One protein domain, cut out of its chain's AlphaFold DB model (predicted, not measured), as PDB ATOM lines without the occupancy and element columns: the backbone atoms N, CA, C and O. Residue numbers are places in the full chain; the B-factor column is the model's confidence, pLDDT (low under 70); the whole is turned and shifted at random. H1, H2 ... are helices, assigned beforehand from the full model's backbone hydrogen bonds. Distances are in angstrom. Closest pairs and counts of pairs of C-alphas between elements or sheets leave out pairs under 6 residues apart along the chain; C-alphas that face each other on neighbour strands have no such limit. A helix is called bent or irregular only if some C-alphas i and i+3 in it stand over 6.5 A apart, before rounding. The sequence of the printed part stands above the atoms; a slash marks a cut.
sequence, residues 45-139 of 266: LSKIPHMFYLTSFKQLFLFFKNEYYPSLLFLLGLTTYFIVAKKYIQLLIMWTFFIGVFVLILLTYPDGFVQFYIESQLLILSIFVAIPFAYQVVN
ATOM      1  N   LEU A  45      -4.490  31.403  22.553       89.44
ATOM      2  CA  LEU A  45      -3.324  30.604  22.915       89.44
ATOM      3  C   LEU A  45      -2.210  30.686  21.861       89.44
ATOM      4  O   LEU A  45      -1.041  30.692  22.235       89.44
ATOM      5  N   SER A  46      -2.543  30.816  20.570       91.75
ATOM      6  CA  SER A  46      -1.533  30.969  19.512       91.75
ATOM      7  C   SER A  46      -0.907  32.365  19.486       91.75
ATOM      8  O   SER A  46       0.203  32.523  18.986       91.75
ATOM      9  N   LYS A  47      -1.564  33.373  20.074       90.75
ATOM     10  CA  LYS A  47      -1.027  34.737  20.207       90.75
ATOM     11  C   LYS A  47      -0.051  34.890  21.384       90.75
ATOM     12  O   LYS A  47       0.779  35.796  21.353       90.75
ATOM     13  N   ILE A  48      -0.107  34.016  22.400       93.00
ATOM     14  CA  ILE A  48       0.738  34.108  23.612       93.00
ATOM     15  C   ILE A  48       2.245  34.144  23.290       93.00
ATOM     16  O   ILE A  48       2.912  35.053  23.788       93.00
ATOM     17  N   PRO A  49       2.809  33.252  22.446       94.88
ATOM     18  CA  PRO A  49       4.243  33.277  22.136       94.88
ATOM     19  C   PRO A  49       4.709  34.585  21.485       94.88
ATOM     20  O   PRO A  49       5.874  34.961  21.599       94.88
ATOM     21  N   HIS A  50       3.795  35.299  20.825       94.44
ATOM     22  CA  HIS A  50       4.076  36.535  20.101       94.44
ATOM     23  C   HIS A  50       3.636  37.795  20.861       94.44
ATOM     24  O   HIS A  50       3.684  38.890  20.300       94.44
ATOM     25  N   MET A  51       3.239  37.682  22.135       93.88
ATOM     26  CA  MET A  51       2.605  38.785  22.873       93.88
ATOM     27  C   MET A  51       3.459  40.059  22.956       93.88
ATOM     28  O   MET A  51       2.926  41.161  22.906       93.88
ATOM     29  N   PHE A  52       4.786  39.923  23.032       95.06
ATOM     30  CA  PHE A  52       5.715  41.056  23.119       95.06
ATOM     31  C   PHE A  52       5.830  41.852  21.811       95.06
ATOM     32  O   PHE A  52       6.283  42.997  21.821       95.06
ATOM     33  N   TYR A  53       5.408  41.266  20.688       95.69
ATOM     34  CA  TYR A  53       5.409  41.917  19.378       95.69
ATOM     35  C   TYR A  53       4.102  42.659  19.084       95.69
ATOM     36  O   TYR A  53       4.070  43.459  18.147       95.69
ATOM     37  N   LEU A  54       3.054  42.430  19.884       94.31
ATOM     38  CA  LEU A  54       1.753  43.074  19.715       94.31
ATOM     39  C   LEU A  54       1.862  44.594  19.867       94.31
ATOM     40  O   LEU A  54       2.583  45.112  20.728       94.31
ATOM     41  N   THR A  55       1.091  45.320  19.061       95.62
ATOM     42  CA  THR A  55       1.018  46.786  19.129       95.62
ATOM     43  C   THR A  55       0.499  47.241  20.489       95.62
ATOM     44  O   THR A  55       1.045  48.181  21.072       95.62
ATOM     45  N   SER A  56      -0.477  46.524  21.055       94.25
ATOM     46  CA  SER A  56      -0.974  46.795  22.406       94.25
ATOM     47  C   SER A  56       0.081  46.645  23.485       94.25
ATOM     48  O   SER A  56       0.069  47.428  24.426       94.25
ATOM     49  N   PHE A  57       1.023  45.707  23.357       95.25
ATOM     50  CA  PHE A  57       2.104  45.570  24.332       95.25
ATOM     51  C   PHE A  57       2.981  46.826  24.352       95.25
ATOM     52  O   PHE A  57       3.253  47.383  25.418       95.25
ATOM     53  N   LYS A  58       3.361  47.323  23.169       94.31
ATOM     54  CA  LYS A  58       4.165  48.547  23.020       94.31
ATOM     55  C   LYS A  58       3.428  49.778  23.556       94.31
ATOM     56  O   LYS A  58       4.005  50.543  24.325       94.31
ATOM     57  N   GLN A  59       2.156  49.948  23.187       94.19
ATOM     58  CA  GLN A  59       1.319  51.054  23.673       94.19
ATOM     59  C   GLN A  59       1.129  50.992  25.191       94.19
ATOM     60  O   GLN A  59       1.297  51.994  25.883       94.19
ATOM     61  N   LEU A  60       0.849  49.803  25.729       92.50
ATOM     62  CA  LEU A  60       0.622  49.621  27.154       92.50
ATOM     63  C   LEU A  60       1.878  49.912  27.973       92.50
ATOM     64  O   LEU A  60       1.791  50.534  29.029       92.50
ATOM     65  N   PHE A  61       3.052  49.511  27.482       90.44
ATOM     66  CA  PHE A  61       4.321  49.852  28.118       90.44
ATOM     67  C   PHE A  61       4.531  51.372  28.201       90.44
ATOM     68  O   PHE A  61       4.932  51.881  29.248       90.44
ATOM     69  N   LEU A  62       4.205  52.109  27.133       91.44
ATOM     70  CA  LEU A  62       4.257  53.574  27.137       91.44
ATOM     71  C   LEU A  62       3.280  54.174  28.155       91.44
ATOM     72  O   LEU A  62       3.657  55.084  28.891       91.44
ATOM     73  N   PHE A  63       2.069  53.627  28.268       90.69
ATOM     74  CA  PHE A  63       1.096  54.064  29.275       90.69
ATOM     75  C   PHE A  63       1.584  53.798  30.698       90.69
ATOM     76  O   PHE A  63       1.506  54.681  31.548       90.69
ATOM     77  N   PHE A  64       2.157  52.626  30.968       89.75
ATOM     78  CA  PHE A  64       2.761  52.337  32.268       89.75
ATOM     79  C   PHE A  64       3.935  53.250  32.600       89.75
ATOM     80  O   PHE A  64       4.091  53.628  33.757       89.75
ATOM     81  N   LYS A  65       4.733  53.632  31.606       90.50
ATOM     82  CA  LYS A  65       5.841  54.563  31.802       90.50
ATOM     83  C   LYS A  65       5.357  55.985  32.101       90.50
ATOM     84  O   LYS A  65       5.907  56.627  32.991       90.50
ATOM     85  N   ASN A  66       4.362  56.469  31.362       88.06
ATOM     86  CA  ASN A  66       3.994  57.885  31.374       88.06
ATOM     87  C   ASN A  66       2.872  58.211  32.371       88.06
ATOM     88  O   ASN A  66       2.896  59.272  32.983       88.06
ATOM     89  N   GLU A  67       1.906  57.310  32.553       87.31
ATOM     90  CA  GLU A  67       0.648  57.614  33.254       87.31
ATOM     91  C   GLU A  67       0.358  56.648  34.407       87.31
ATOM     92  O   GLU A  67      -0.070  57.067  35.482       87.31
ATOM     93  N   TYR A  68       0.644  55.355  34.229       89.12
ATOM     94  CA  TYR A  68       0.330  54.310  35.213       89.12
ATOM     95  C   TYR A  68       1.541  53.855  36.043       89.12
ATOM     96  O   TYR A  68       1.482  52.824  36.721       89.12
ATOM     97  N   TYR A  69       2.630  54.630  36.054       89.50
ATOM     98  CA  TYR A  69       3.803  54.323  36.874       89.50
ATOM     99  C   TYR A  69       3.488  54.260  38.384       89.50
ATOM    100  O   TYR A  69       4.090  53.413  39.053       89.50
ATOM    101  N   PRO A  70       2.526  55.029  38.959       87.88
ATOM    102  CA  PRO A  70       2.180  54.878  40.370       87.88
ATOM    103  C   PRO A  70       1.654  53.474  40.678       87.88
ATOM    104  O   PRO A  70       2.047  52.888  41.684       87.88
ATOM    105  N   SER A  71       0.838  52.888  39.794       89.25
ATOM    106  CA  SER A  71       0.331  51.520  39.963       89.25
ATOM    107  C   SER A  71       1.464  50.490  40.007       89.25
ATOM    108  O   SER A  71       1.403  49.556  40.808       89.25
ATOM    109  N   LEU A  72       2.530  50.687  39.220       91.50
ATOM    110  CA  LEU A  72       3.732  49.846  39.289       91.50
ATOM    111  C   LEU A  72       4.486  50.026  40.608       91.50
ATOM    112  O   LEU A  72       4.915  49.037  41.199       91.50
ATOM    113  N   LEU A  73       4.609  51.256  41.113       91.56
ATOM    114  CA  LEU A  73       5.236  51.515  42.414       91.56
ATOM    115  C   LEU A  73       4.458  50.856  43.562       91.56
ATOM    116  O   LEU A  73       5.065  50.226  44.430       91.56
ATOM    117  N   PHE A  74       3.122  50.926  43.547       91.50
ATOM    118  CA  PHE A  74       2.286  50.222  44.523       91.50
ATOM    119  C   PHE A  74       2.435  48.701  44.419       91.50
ATOM    120  O   PHE A  74       2.540  48.027  45.446       91.50
ATOM    121  N   LEU A  75       2.491  48.156  43.200       94.94
ATOM    122  CA  LEU A  75       2.700  46.726  42.966       94.94
ATOM    123  C   LEU A  75       4.065  46.259  43.491       94.94
ATOM    124  O   LEU A  75       4.145  45.215  44.146       94.94
ATOM    125  N   LEU A  76       5.123  47.040  43.254       95.50
ATOM    126  CA  LEU A  76       6.467  46.782  43.777       95.50
ATOM    127  C   LEU A  76       6.487  46.841  45.307       95.50
ATOM    128  O   LEU A  76       6.953  45.898  45.943       95.50
ATOM    129  N   GLY A  77       5.918  47.887  45.913       93.75
ATOM    130  CA  GLY A  77       5.849  48.017  47.371       93.75
ATOM    131  C   GLY A  77       5.092  46.863  48.034       93.75
ATOM    132  O   GLY A  77       5.553  46.300  49.029       93.75
ATOM    133  N   LEU A  78       3.963  46.451  47.451       95.44
ATOM    134  CA  LEU A  78       3.175  45.316  47.932       95.44
ATOM    135  C   LEU A  78       3.910  43.976  47.749       95.44
ATOM    136  O   LEU A  78       3.866  43.121  48.636       95.44
ATOM    137  N   THR A  79       4.629  43.817  46.634       96.81
ATOM    138  CA  THR A  79       5.490  42.655  46.373       96.81
ATOM    139  C   THR A  79       6.582  42.542  47.429       96.81
ATOM    140  O   THR A  79       6.694  41.502  48.083       96.81
ATOM    141  N   THR A  80       7.329  43.622  47.668       96.62
ATOM    142  CA  THR A  80       8.368  43.671  48.702       96.62
ATOM    143  C   THR A  80       7.788  43.367  50.080       96.62
ATOM    144  O   THR A  80       8.338  42.538  50.805       96.62
ATOM    145  N   TYR A  81       6.635  43.952  50.422       95.81
ATOM    146  CA  TYR A  81       5.947  43.665  51.680       95.81
ATOM    147  C   TYR A  81       5.623  42.170  51.838       95.81
ATOM    148  O   TYR A  81       5.910  41.592  52.888       95.81
ATOM    149  N   PHE A  82       5.058  41.512  50.819       96.12
ATOM    150  CA  PHE A  82       4.739  40.082  50.909       96.12
ATOM    151  C   PHE A  82       5.977  39.186  50.971       96.12
ATOM    152  O   PHE A  82       5.930  38.179  51.679       96.12
ATOM    153  N   ILE A  83       7.068  39.548  50.294       97.69
ATOM    154  CA  ILE A  83       8.345  38.825  50.389       97.69
ATOM    155  C   ILE A  83       8.901  38.928  51.815       97.69
ATOM    156  O   ILE A  83       9.140  37.902  52.451       97.69
ATOM    157  N   VAL A  84       9.022  40.145  52.359       96.69
ATOM    158  CA  VAL A  84       9.547  40.384  53.718       96.69
ATOM    159  C   VAL A  84       8.664  39.720  54.779       96.69
ATOM    160  O   VAL A  84       9.167  39.083  55.705       96.69
ATOM    161  N   ALA A  85       7.340  39.783  54.616       95.69
ATOM    162  CA  ALA A  85       6.379  39.131  55.505       95.69
ATOM    163  C   ALA A  85       6.241  37.610  55.275       95.69
ATOM    164  O   ALA A  85       5.398  36.979  55.917       95.69
ATOM    165  N   LYS A  86       7.017  37.017  54.351       96.25
ATOM    166  CA  LYS A  86       6.984  35.590  53.975       96.25
ATOM    167  C   LYS A  86       5.588  35.087  53.557       96.25
ATOM    168  O   LYS A  86       5.234  33.923  53.755       96.25
ATOM    169  N   LYS A  87       4.770  35.960  52.957       94.12
ATOM    170  CA  LYS A  87       3.397  35.698  52.477       94.12
ATOM    171  C   LYS A  87       3.387  35.223  51.012       94.12
ATOM    172  O   LYS A  87       2.688  35.782  50.168       94.12
ATOM    173  N   TYR A  88       4.159  34.181  50.697       95.19
ATOM    174  CA  TYR A  88       4.403  33.746  49.310       95.19
ATOM    175  C   TYR A  88       3.152  33.282  48.555       95.19
ATOM    176  O   TYR A  88       3.030  33.527  47.362       95.19
ATOM    177  N   ILE A  89       2.191  32.652  49.238       91.88
ATOM    178  CA  ILE A  89       0.944  32.206  48.594       91.88
ATOM    179  C   ILE A  89       0.111  33.416  48.155       91.88
ATOM    180  O   ILE A  89      -0.425  33.432  47.052       91.88
ATOM    181  N   GLN A  90       0.009  34.443  49.002       91.44
ATOM    182  CA  GLN A  90      -0.702  35.677  48.664       91.44
ATOM    183  C   GLN A  90      -0.010  36.418  47.520       91.44
ATOM    184  O   GLN A  90      -0.691  36.921  46.632       91.44
ATOM    185  N   LEU A  91       1.326  36.436  47.528       94.88
ATOM    186  CA  LEU A  91       2.124  36.991  46.443       94.88
ATOM    187  C   LEU A  91       1.856  36.270  45.117       94.88
ATOM    188  O   LEU A  91       1.573  36.932  44.124       94.88
ATOM    189  N   LEU A  92       1.890  34.933  45.120       95.12
ATOM    190  CA  LEU A  92       1.609  34.118  43.938       95.12
ATOM    191  C   LEU A  92       0.207  34.404  43.399       95.12
ATOM    192  O   LEU A  92       0.061  34.695  42.221       95.12
ATOM    193  N   ILE A  93      -0.814  34.387  44.260       91.75
ATOM    194  CA  ILE A  93      -2.197  34.681  43.860       91.75
ATOM    195  C   ILE A  93      -2.294  36.082  43.242       91.75
ATOM    196  O   ILE A  93      -2.852  36.230  42.159       91.75
ATOM    197  N   MET A  94      -1.732  37.098  43.902       94.31
ATOM    198  CA  MET A  94      -1.752  38.478  43.416       94.31
ATOM    199  C   MET A  94      -1.109  38.599  42.030       94.31
ATOM    200  O   MET A  94      -1.725  39.167  41.131       94.31
ATOM    201  N   TRP A  95       0.090  38.042  41.836       95.94
ATOM    202  CA  TRP A  95       0.782  38.087  40.547       95.94
ATOM    203  C   TRP A  95       0.071  37.273  39.470       95.94
ATOM    204  O   TRP A  95      -0.037  37.753  38.346       95.94
ATOM    205  N   THR A  96      -0.480  36.102  39.796       94.69
ATOM    206  CA  THR A  96      -1.276  35.312  38.847       94.69
ATOM    207  C   THR A  96      -2.493  36.094  38.358       94.69
ATOM    208  O   THR A  96      -2.748  36.118  37.157       94.69
ATOM    209  N   PHE A  97      -3.225  36.775  39.247       92.94
ATOM    210  CA  PHE A  97      -4.356  37.616  38.837       92.94
ATOM    211  C   PHE A  97      -3.906  38.848  38.050       92.94
ATOM    212  O   PHE A  97      -4.488  39.141  37.009       92.94
ATOM    213  N   PHE A  98      -2.862  39.542  38.509       94.62
ATOM    214  CA  PHE A  98      -2.348  40.732  37.831       94.62
ATOM    215  C   PHE A  98      -1.869  40.401  36.412       94.62
ATOM    216  O   PHE A  98      -2.337  41.004  35.451       94.62
ATOM    217  N   ILE A  99      -0.993  39.401  36.268       94.56
ATOM    218  CA  ILE A  99      -0.471  38.951  34.970       94.56
ATOM    219  C   ILE A  99      -1.600  38.365  34.124       94.56
ATOM    220  O   ILE A  99      -1.685  38.679  32.943       94.56
ATOM    221  N   GLY A 100      -2.490  37.561  34.710       93.69
ATOM    222  CA  GLY A 100      -3.613  36.963  33.992       93.69
ATOM    223  C   GLY A 100      -4.520  38.016  33.356       93.69
ATOM    224  O   GLY A 100      -4.776  37.963  32.157       93.69
ATOM    225  N   VAL A 101      -4.948  39.018  34.129       93.00
ATOM    226  CA  VAL A 101      -5.770  40.126  33.614       93.00
ATOM    227  C   VAL A 101      -4.985  40.972  32.612       93.00
ATOM    228  O   VAL A 101      -5.520  41.321  31.565       93.00
ATOM    229  N   PHE A 102      -3.712  41.262  32.883       93.38
ATOM    230  CA  PHE A 102      -2.854  42.019  31.970       93.38
ATOM    231  C   PHE A 102      -2.723  41.329  30.602       93.38
ATOM    232  O   PHE A 102      -2.923  41.964  29.567       93.38
ATOM    233  N   VAL A 103      -2.465  40.019  30.588       93.12
ATOM    234  CA  VAL A 103      -2.403  39.208  29.364       93.12
ATOM    235  C   VAL A 103      -3.757  39.200  28.655       93.12
ATOM    236  O   VAL A 103      -3.803  39.422  27.450       93.12
ATOM    237  N   LEU A 104      -4.866  39.014  29.378       91.81
ATOM    238  CA  LEU A 104      -6.205  39.050  28.781       91.81
ATOM    239  C   LEU A 104      -6.495  40.389  28.092       91.81
ATOM    240  O   LEU A 104      -7.020  40.399  26.978       91.81
ATOM    241  N   ILE A 105      -6.116  41.508  28.712       91.81
ATOM    242  CA  ILE A 105      -6.261  42.841  28.118       91.81
ATOM    243  C   ILE A 105      -5.450  42.934  26.820       91.81
ATOM    244  O   ILE A 105      -6.002  43.307  25.787       91.81
ATOM    245  N   LEU A 106      -4.173  42.542  26.836       92.50
ATOM    246  CA  LEU A 106      -3.314  42.585  25.647       92.50
ATOM    247  C   LEU A 106      -3.856  41.748  24.488       92.50
ATOM    248  O   LEU A 106      -3.864  42.196  23.342       92.50
ATOM    249  N   LEU A 107      -4.328  40.540  24.792       91.25
ATOM    250  CA  LEU A 107      -4.794  39.602  23.778       91.25
ATOM    251  C   LEU A 107      -6.173  39.950  23.210       91.25
ATOM    252  O   LEU A 107      -6.477  39.541  22.090       91.25
ATOM    253  N   THR A 108      -6.980  40.714  23.951       89.81
ATOM    254  CA  THR A 108      -8.276  41.231  23.480       89.81
ATOM    255  C   THR A 108      -8.090  42.362  22.458       89.81
ATOM    256  O   THR A 108      -8.953  42.578  21.612       89.81
ATOM    257  N   TYR A 109      -6.957  43.069  22.504       90.69
ATOM    258  CA  TYR A 109      -6.640  44.198  21.622       90.69
ATOM    259  C   TYR A 109      -5.272  43.999  20.950       90.69
ATOM    260  O   TYR A 109      -4.364  44.785  21.192       90.69
ATOM    261  N   PRO A 110      -5.058  42.949  20.139       91.25
ATOM    262  CA  PRO A 110      -3.730  42.644  19.592       91.25
ATOM    263  C   PRO A 110      -3.159  43.781  18.725       91.25
ATOM    264  O   PRO A 110      -1.959  44.063  18.783       91.25
ATOM    265  N   ASP A 111      -4.028  44.486  18.000       91.50
ATOM    266  CA  ASP A 111      -3.658  45.545  17.052       91.50
ATOM    267  C   ASP A 111      -3.495  46.929  17.708       91.50
ATOM    268  O   ASP A 111      -3.175  47.911  17.041       91.50
ATOM    269  N   GLY A 112      -3.649  47.006  19.033       90.25
ATOM    270  CA  GLY A 112      -3.641  48.252  19.793       90.25
ATOM    271  C   GLY A 112      -5.041  48.700  20.204       90.25
ATOM    272  O   GLY A 112      -6.047  48.055  19.903       90.25
ATOM    273  N   PHE A 113      -5.106  49.797  20.951       88.00
ATOM    274  CA  PHE A 113      -6.358  50.326  21.492       88.00
ATOM    275  C   PHE A 113      -6.377  51.853  21.499       88.00
ATOM    276  O   PHE A 113      -5.345  52.520  21.571       88.00
ATOM    277  N   VAL A 114      -7.588  52.412  21.490       86.25
ATOM    278  CA  VAL A 114      -7.804  53.816  21.849       86.25
ATOM    279  C   VAL A 114      -7.612  53.947  23.356       86.25
ATOM    280  O   VAL A 114      -8.243  53.216  24.123       86.25
ATOM    281  N   GLN A 115      -6.759  54.885  23.777       86.50
ATOM    282  CA  GLN A 115      -6.404  55.090  25.184       86.50
ATOM    283  C   GLN A 115      -7.638  55.165  26.083       86.50
ATOM    284  O   GLN A 115      -7.778  54.355  26.991       86.50
ATOM    285  N   PHE A 116      -8.578  56.053  25.750       84.75
ATOM    286  CA  PHE A 116      -9.812  56.271  26.510       84.75
ATOM    287  C   PHE A 116     -10.558  54.969  26.844       84.75
ATOM    288  O   PHE A 116     -11.061  54.786  27.949       84.75
ATOM    289  N   TYR A 117     -10.598  54.033  25.896       84.94
ATOM    290  CA  TYR A 117     -11.291  52.770  26.077       84.94
ATOM    291  C   TYR A 117     -10.511  51.817  27.005       84.94
ATOM    292  O   TYR A 117     -11.109  51.165  27.869       84.94
ATOM    293  N   ILE A 118      -9.180  51.741  26.866       90.06
ATOM    294  CA  ILE A 118      -8.365  50.807  27.656       90.06
ATOM    295  C   ILE A 118      -8.248  51.218  29.125       90.06
ATOM    296  O   ILE A 118      -8.093  50.338  29.972       90.06
ATOM    297  N   GLU A 119      -8.366  52.511  29.453       89.31
ATOM    298  CA  GLU A 119      -8.242  52.986  30.841       89.31
ATOM    299  C   GLU A 119      -9.222  52.258  31.773       89.31
ATOM    300  O   GLU A 119      -8.854  51.832  32.871       89.31
ATOM    301  N   SER A 120     -10.450  52.031  31.294       89.62
ATOM    302  CA  SER A 120     -11.485  51.286  32.021       89.62
ATOM    303  C   SER A 120     -11.072  49.843  32.338       89.62
ATOM    304  O   SER A 120     -11.373  49.329  33.414       89.62
ATOM    305  N   GLN A 121     -10.328  49.203  31.435       91.19
ATOM    306  CA  GLN A 121      -9.841  47.835  31.601       91.19
ATOM    307  C   GLN A 121      -8.632  47.792  32.542       91.19
ATOM    308  O   GLN A 121      -8.537  46.916  33.404       91.19
ATOM    309  N   LEU A 122      -7.730  48.773  32.442       92.00
ATOM    310  CA  LEU A 122      -6.558  48.892  33.317       92.00
ATOM    311  C   LEU A 122      -6.925  49.238  34.764       92.00
ATOM    312  O   LEU A 122      -6.183  48.895  35.691       92.00
ATOM    313  N   LEU A 123      -8.091  49.848  34.992       90.75
ATOM    314  CA  LEU A 123      -8.609  50.088  36.338       90.75
ATOM    315  C   LEU A 123      -8.736  48.786  37.145       90.75
ATOM    316  O   LEU A 123      -8.452  48.775  38.344       90.75
ATOM    317  N   ILE A 124      -9.076  47.674  36.487       92.12
ATOM    318  CA  ILE A 124      -9.191  46.357  37.126       92.12
ATOM    319  C   ILE A 124      -7.850  45.939  37.750       92.12
ATOM    320  O   ILE A 124      -7.818  45.486  38.894       92.12
ATOM    321  N   LEU A 125      -6.732  46.157  37.047       92.19
ATOM    322  CA  LEU A 125      -5.389  45.883  37.576       92.19
ATOM    323  C   LEU A 125      -5.102  46.718  38.827       92.19
ATOM    324  O   LEU A 125      -4.559  46.211  39.809       92.19
ATOM    325  N   SER A 126      -5.519  47.984  38.812       90.31
ATOM    326  CA  SER A 126      -5.339  48.889  39.948       90.31
ATOM    327  C   SER A 126      -6.124  48.420  41.174       90.31
ATOM    328  O   SER A 126      -5.604  48.495  42.283       90.31
ATOM    329  N   ILE A 127      -7.322  47.849  41.003       88.06
ATOM    330  CA  ILE A 127      -8.112  47.274  42.107       88.06
ATOM    331  C   ILE A 127      -7.374  46.098  42.770       88.06
ATOM    332  O   ILE A 127      -7.327  46.018  44.003       88.06
ATOM    333  N   PHE A 128      -6.749  45.219  41.976       88.06
ATOM    334  CA  PHE A 128      -5.993  44.069  42.491       88.06
ATOM    335  C   PHE A 128      -4.747  44.454  43.292       88.06
ATOM    336  O   PHE A 128      -4.311  43.680  44.143       88.06
ATOM    337  N   VAL A 129      -4.200  45.647  43.063       91.62
ATOM    338  CA  VAL A 129      -3.067  46.182  43.828       91.62
ATOM    339  C   VAL A 129      -3.550  47.021  45.014       91.62
ATOM    340  O   VAL A 129      -3.075  46.851  46.139       91.62
ATOM    341  N   ALA A 130      -4.534  47.892  44.790       89.56
ATOM    342  CA  ALA A 130      -5.014  48.851  45.776       89.56
ATOM    343  C   ALA A 130      -5.696  48.174  46.971       89.56
ATOM    344  O   ALA A 130      -5.436  48.563  48.110       89.56
ATOM    345  N   ILE A 131      -6.529  47.148  46.749       89.25
ATOM    346  CA  ILE A 131      -7.243  46.477  47.849       89.25
ATOM    347  C   ILE A 131      -6.258  45.800  48.815       89.25
ATOM    348  O   ILE A 131      -6.302  46.110  50.011       89.25
ATOM    349  N   PRO A 132      -5.346  44.905  48.380       90.62
ATOM    350  CA  PRO A 132      -4.415  44.288  49.317       90.62
ATOM    351  C   PRO A 132      -3.480  45.311  49.963       90.62
ATOM    352  O   PRO A 132      -3.192  45.176  51.151       90.62
ATOM    353  N   PHE A 133      -3.064  46.355  49.239       90.19
ATOM    354  CA  PHE A 133      -2.272  47.442  49.810       90.19
ATOM    355  C   PHE A 133      -3.019  48.151  50.953       90.19
ATOM    356  O   PHE A 133      -2.498  48.256  52.068       90.19
ATOM    357  N   ALA A 134      -4.275  48.543  50.726       88.00
ATOM    358  CA  ALA A 134      -5.119  49.199  51.723       88.00
ATOM    359  C   ALA A 134      -5.393  48.326  52.961       88.00
ATOM    360  O   ALA A 134      -5.511  48.842  54.070       88.00
ATOM    361  N   TYR A 135      -5.486  47.004  52.802       87.62
ATOM    362  CA  TYR A 135      -5.750  46.099  53.924       87.62
ATOM    363  C   TYR A 135      -4.496  45.627  54.667       87.62
ATOM    364  O   TYR A 135      -4.582  45.331  55.858       87.62
ATOM    365  N   GLN A 136      -3.361  45.482  53.980       89.19
ATOM    366  CA  GLN A 136      -2.167  44.825  54.532       89.19
ATOM    367  C   GLN A 136      -1.046  45.802  54.895       89.19
ATOM    368  O   GLN A 136      -0.264  45.499  55.795       89.19
ATOM    369  N   VAL A 137      -0.952  46.936  54.196       86.62
ATOM    370  CA  VAL A 137       0.161  47.889  54.338       86.62
ATOM    371  C   VAL A 137      -0.273  49.138  55.106       86.62
ATOM    372  O   VAL A 137       0.466  49.646  55.946       86.62
ATOM    373  N   VAL A 138      -1.488  49.625  54.857       86.06
ATOM    374  CA  VAL A 138      -1.991  50.861  55.467       86.06
ATOM    375  C   VAL A 138      -2.275  50.679  56.963       86.06
ATOM    376  O   VAL A 138      -3.119  49.883  57.378       86.06
ATOM    377  N   ASN A 139      -1.613  51.496  57.785       84.31
ATOM    378  CA  ASN A 139      -1.815  51.549  59.232       84.31
ATOM    379  C   ASN A 139      -3.119  52.294  59.596       84.31
ATOM    380  O   ASN A 139      -3.519  53.231  58.907       84.31
TER     381      ASN A 139
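What this domain is: This is residues 45 to 139 of the 266 residues of an uncharacterized protein of Bacteroidetes bacterium OLB11 (UniProt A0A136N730). Three long helices, H3, H4 and H5, form an up-and-down bundle, each running against the one before it; H4 and H5 lie side by side, and H3 touches both through parts of its length. H1 crosses the end of H4, and H2 leads from there to the start of H3, meeting it at a wide angle. The 95 printed residues hold five named helices, H1 to H5 in order, and no named strand: all helix. The whole is compact, with a radius of gyration of the C-alphas of 14.2 A, yet elongated, spanning 42 by 27 by 18 A.

Where its parts are: H1, residues 45 to 53, begins at C-alpha 45 (-3.324, 30.604, 22.915) and is irregular: C-alphas 49 and 52 are 8.0 A apart. H2 is residues 55 to 66, 16.8 A long. H3 is residues 69 to 84, 22.6 A. H4, residues 88 to 108, is 29.7 A. H5, residues 115 to 136, is 31.4 A, ends at C-alpha 136 (-2.167, 44.825, 54.532), and has a kink of 35 degrees near residue 125.

How they stand to each other: The hub, H4, touches H1, about perpendicular at 87 degrees; their closest C-alphas, Lys 47 and Leu 107, are 7.1 A apart. H4 and H5 form a helical hairpin at a shallow tilt of 5 degrees, with closest C-alphas Phe 98 and Leu 125 at 6.0 A. H3 and H4, also a hairpin, touch at Phe 82 and Leu 91, the closest C-alphas, 6.0 A apart. H3 touches H5 with residues 71 to 78 alone; the closest C-alphas, Leu 75 and Val 129, are 5.9 A apart. H2 and H4 are close but not clearly touching, with closest C-alphas Ser 56 and Leu 106 at 5.8 A. H1 is apart from H3 and H5. Every O i to N i+4 pair is within hydrogen-bond range in H2, H3 and H4, against 13 of 18 in H5 and 1 of 5 in H1, where 4 of 6 O i to N i+3 pairs are.

The domain as a whole: The C-alphas farthest apart, Ser 46 and Asn 139, are 44.7 A apart. The printed part has no cut and no long link. No printed residue is under 70 in pLDDT.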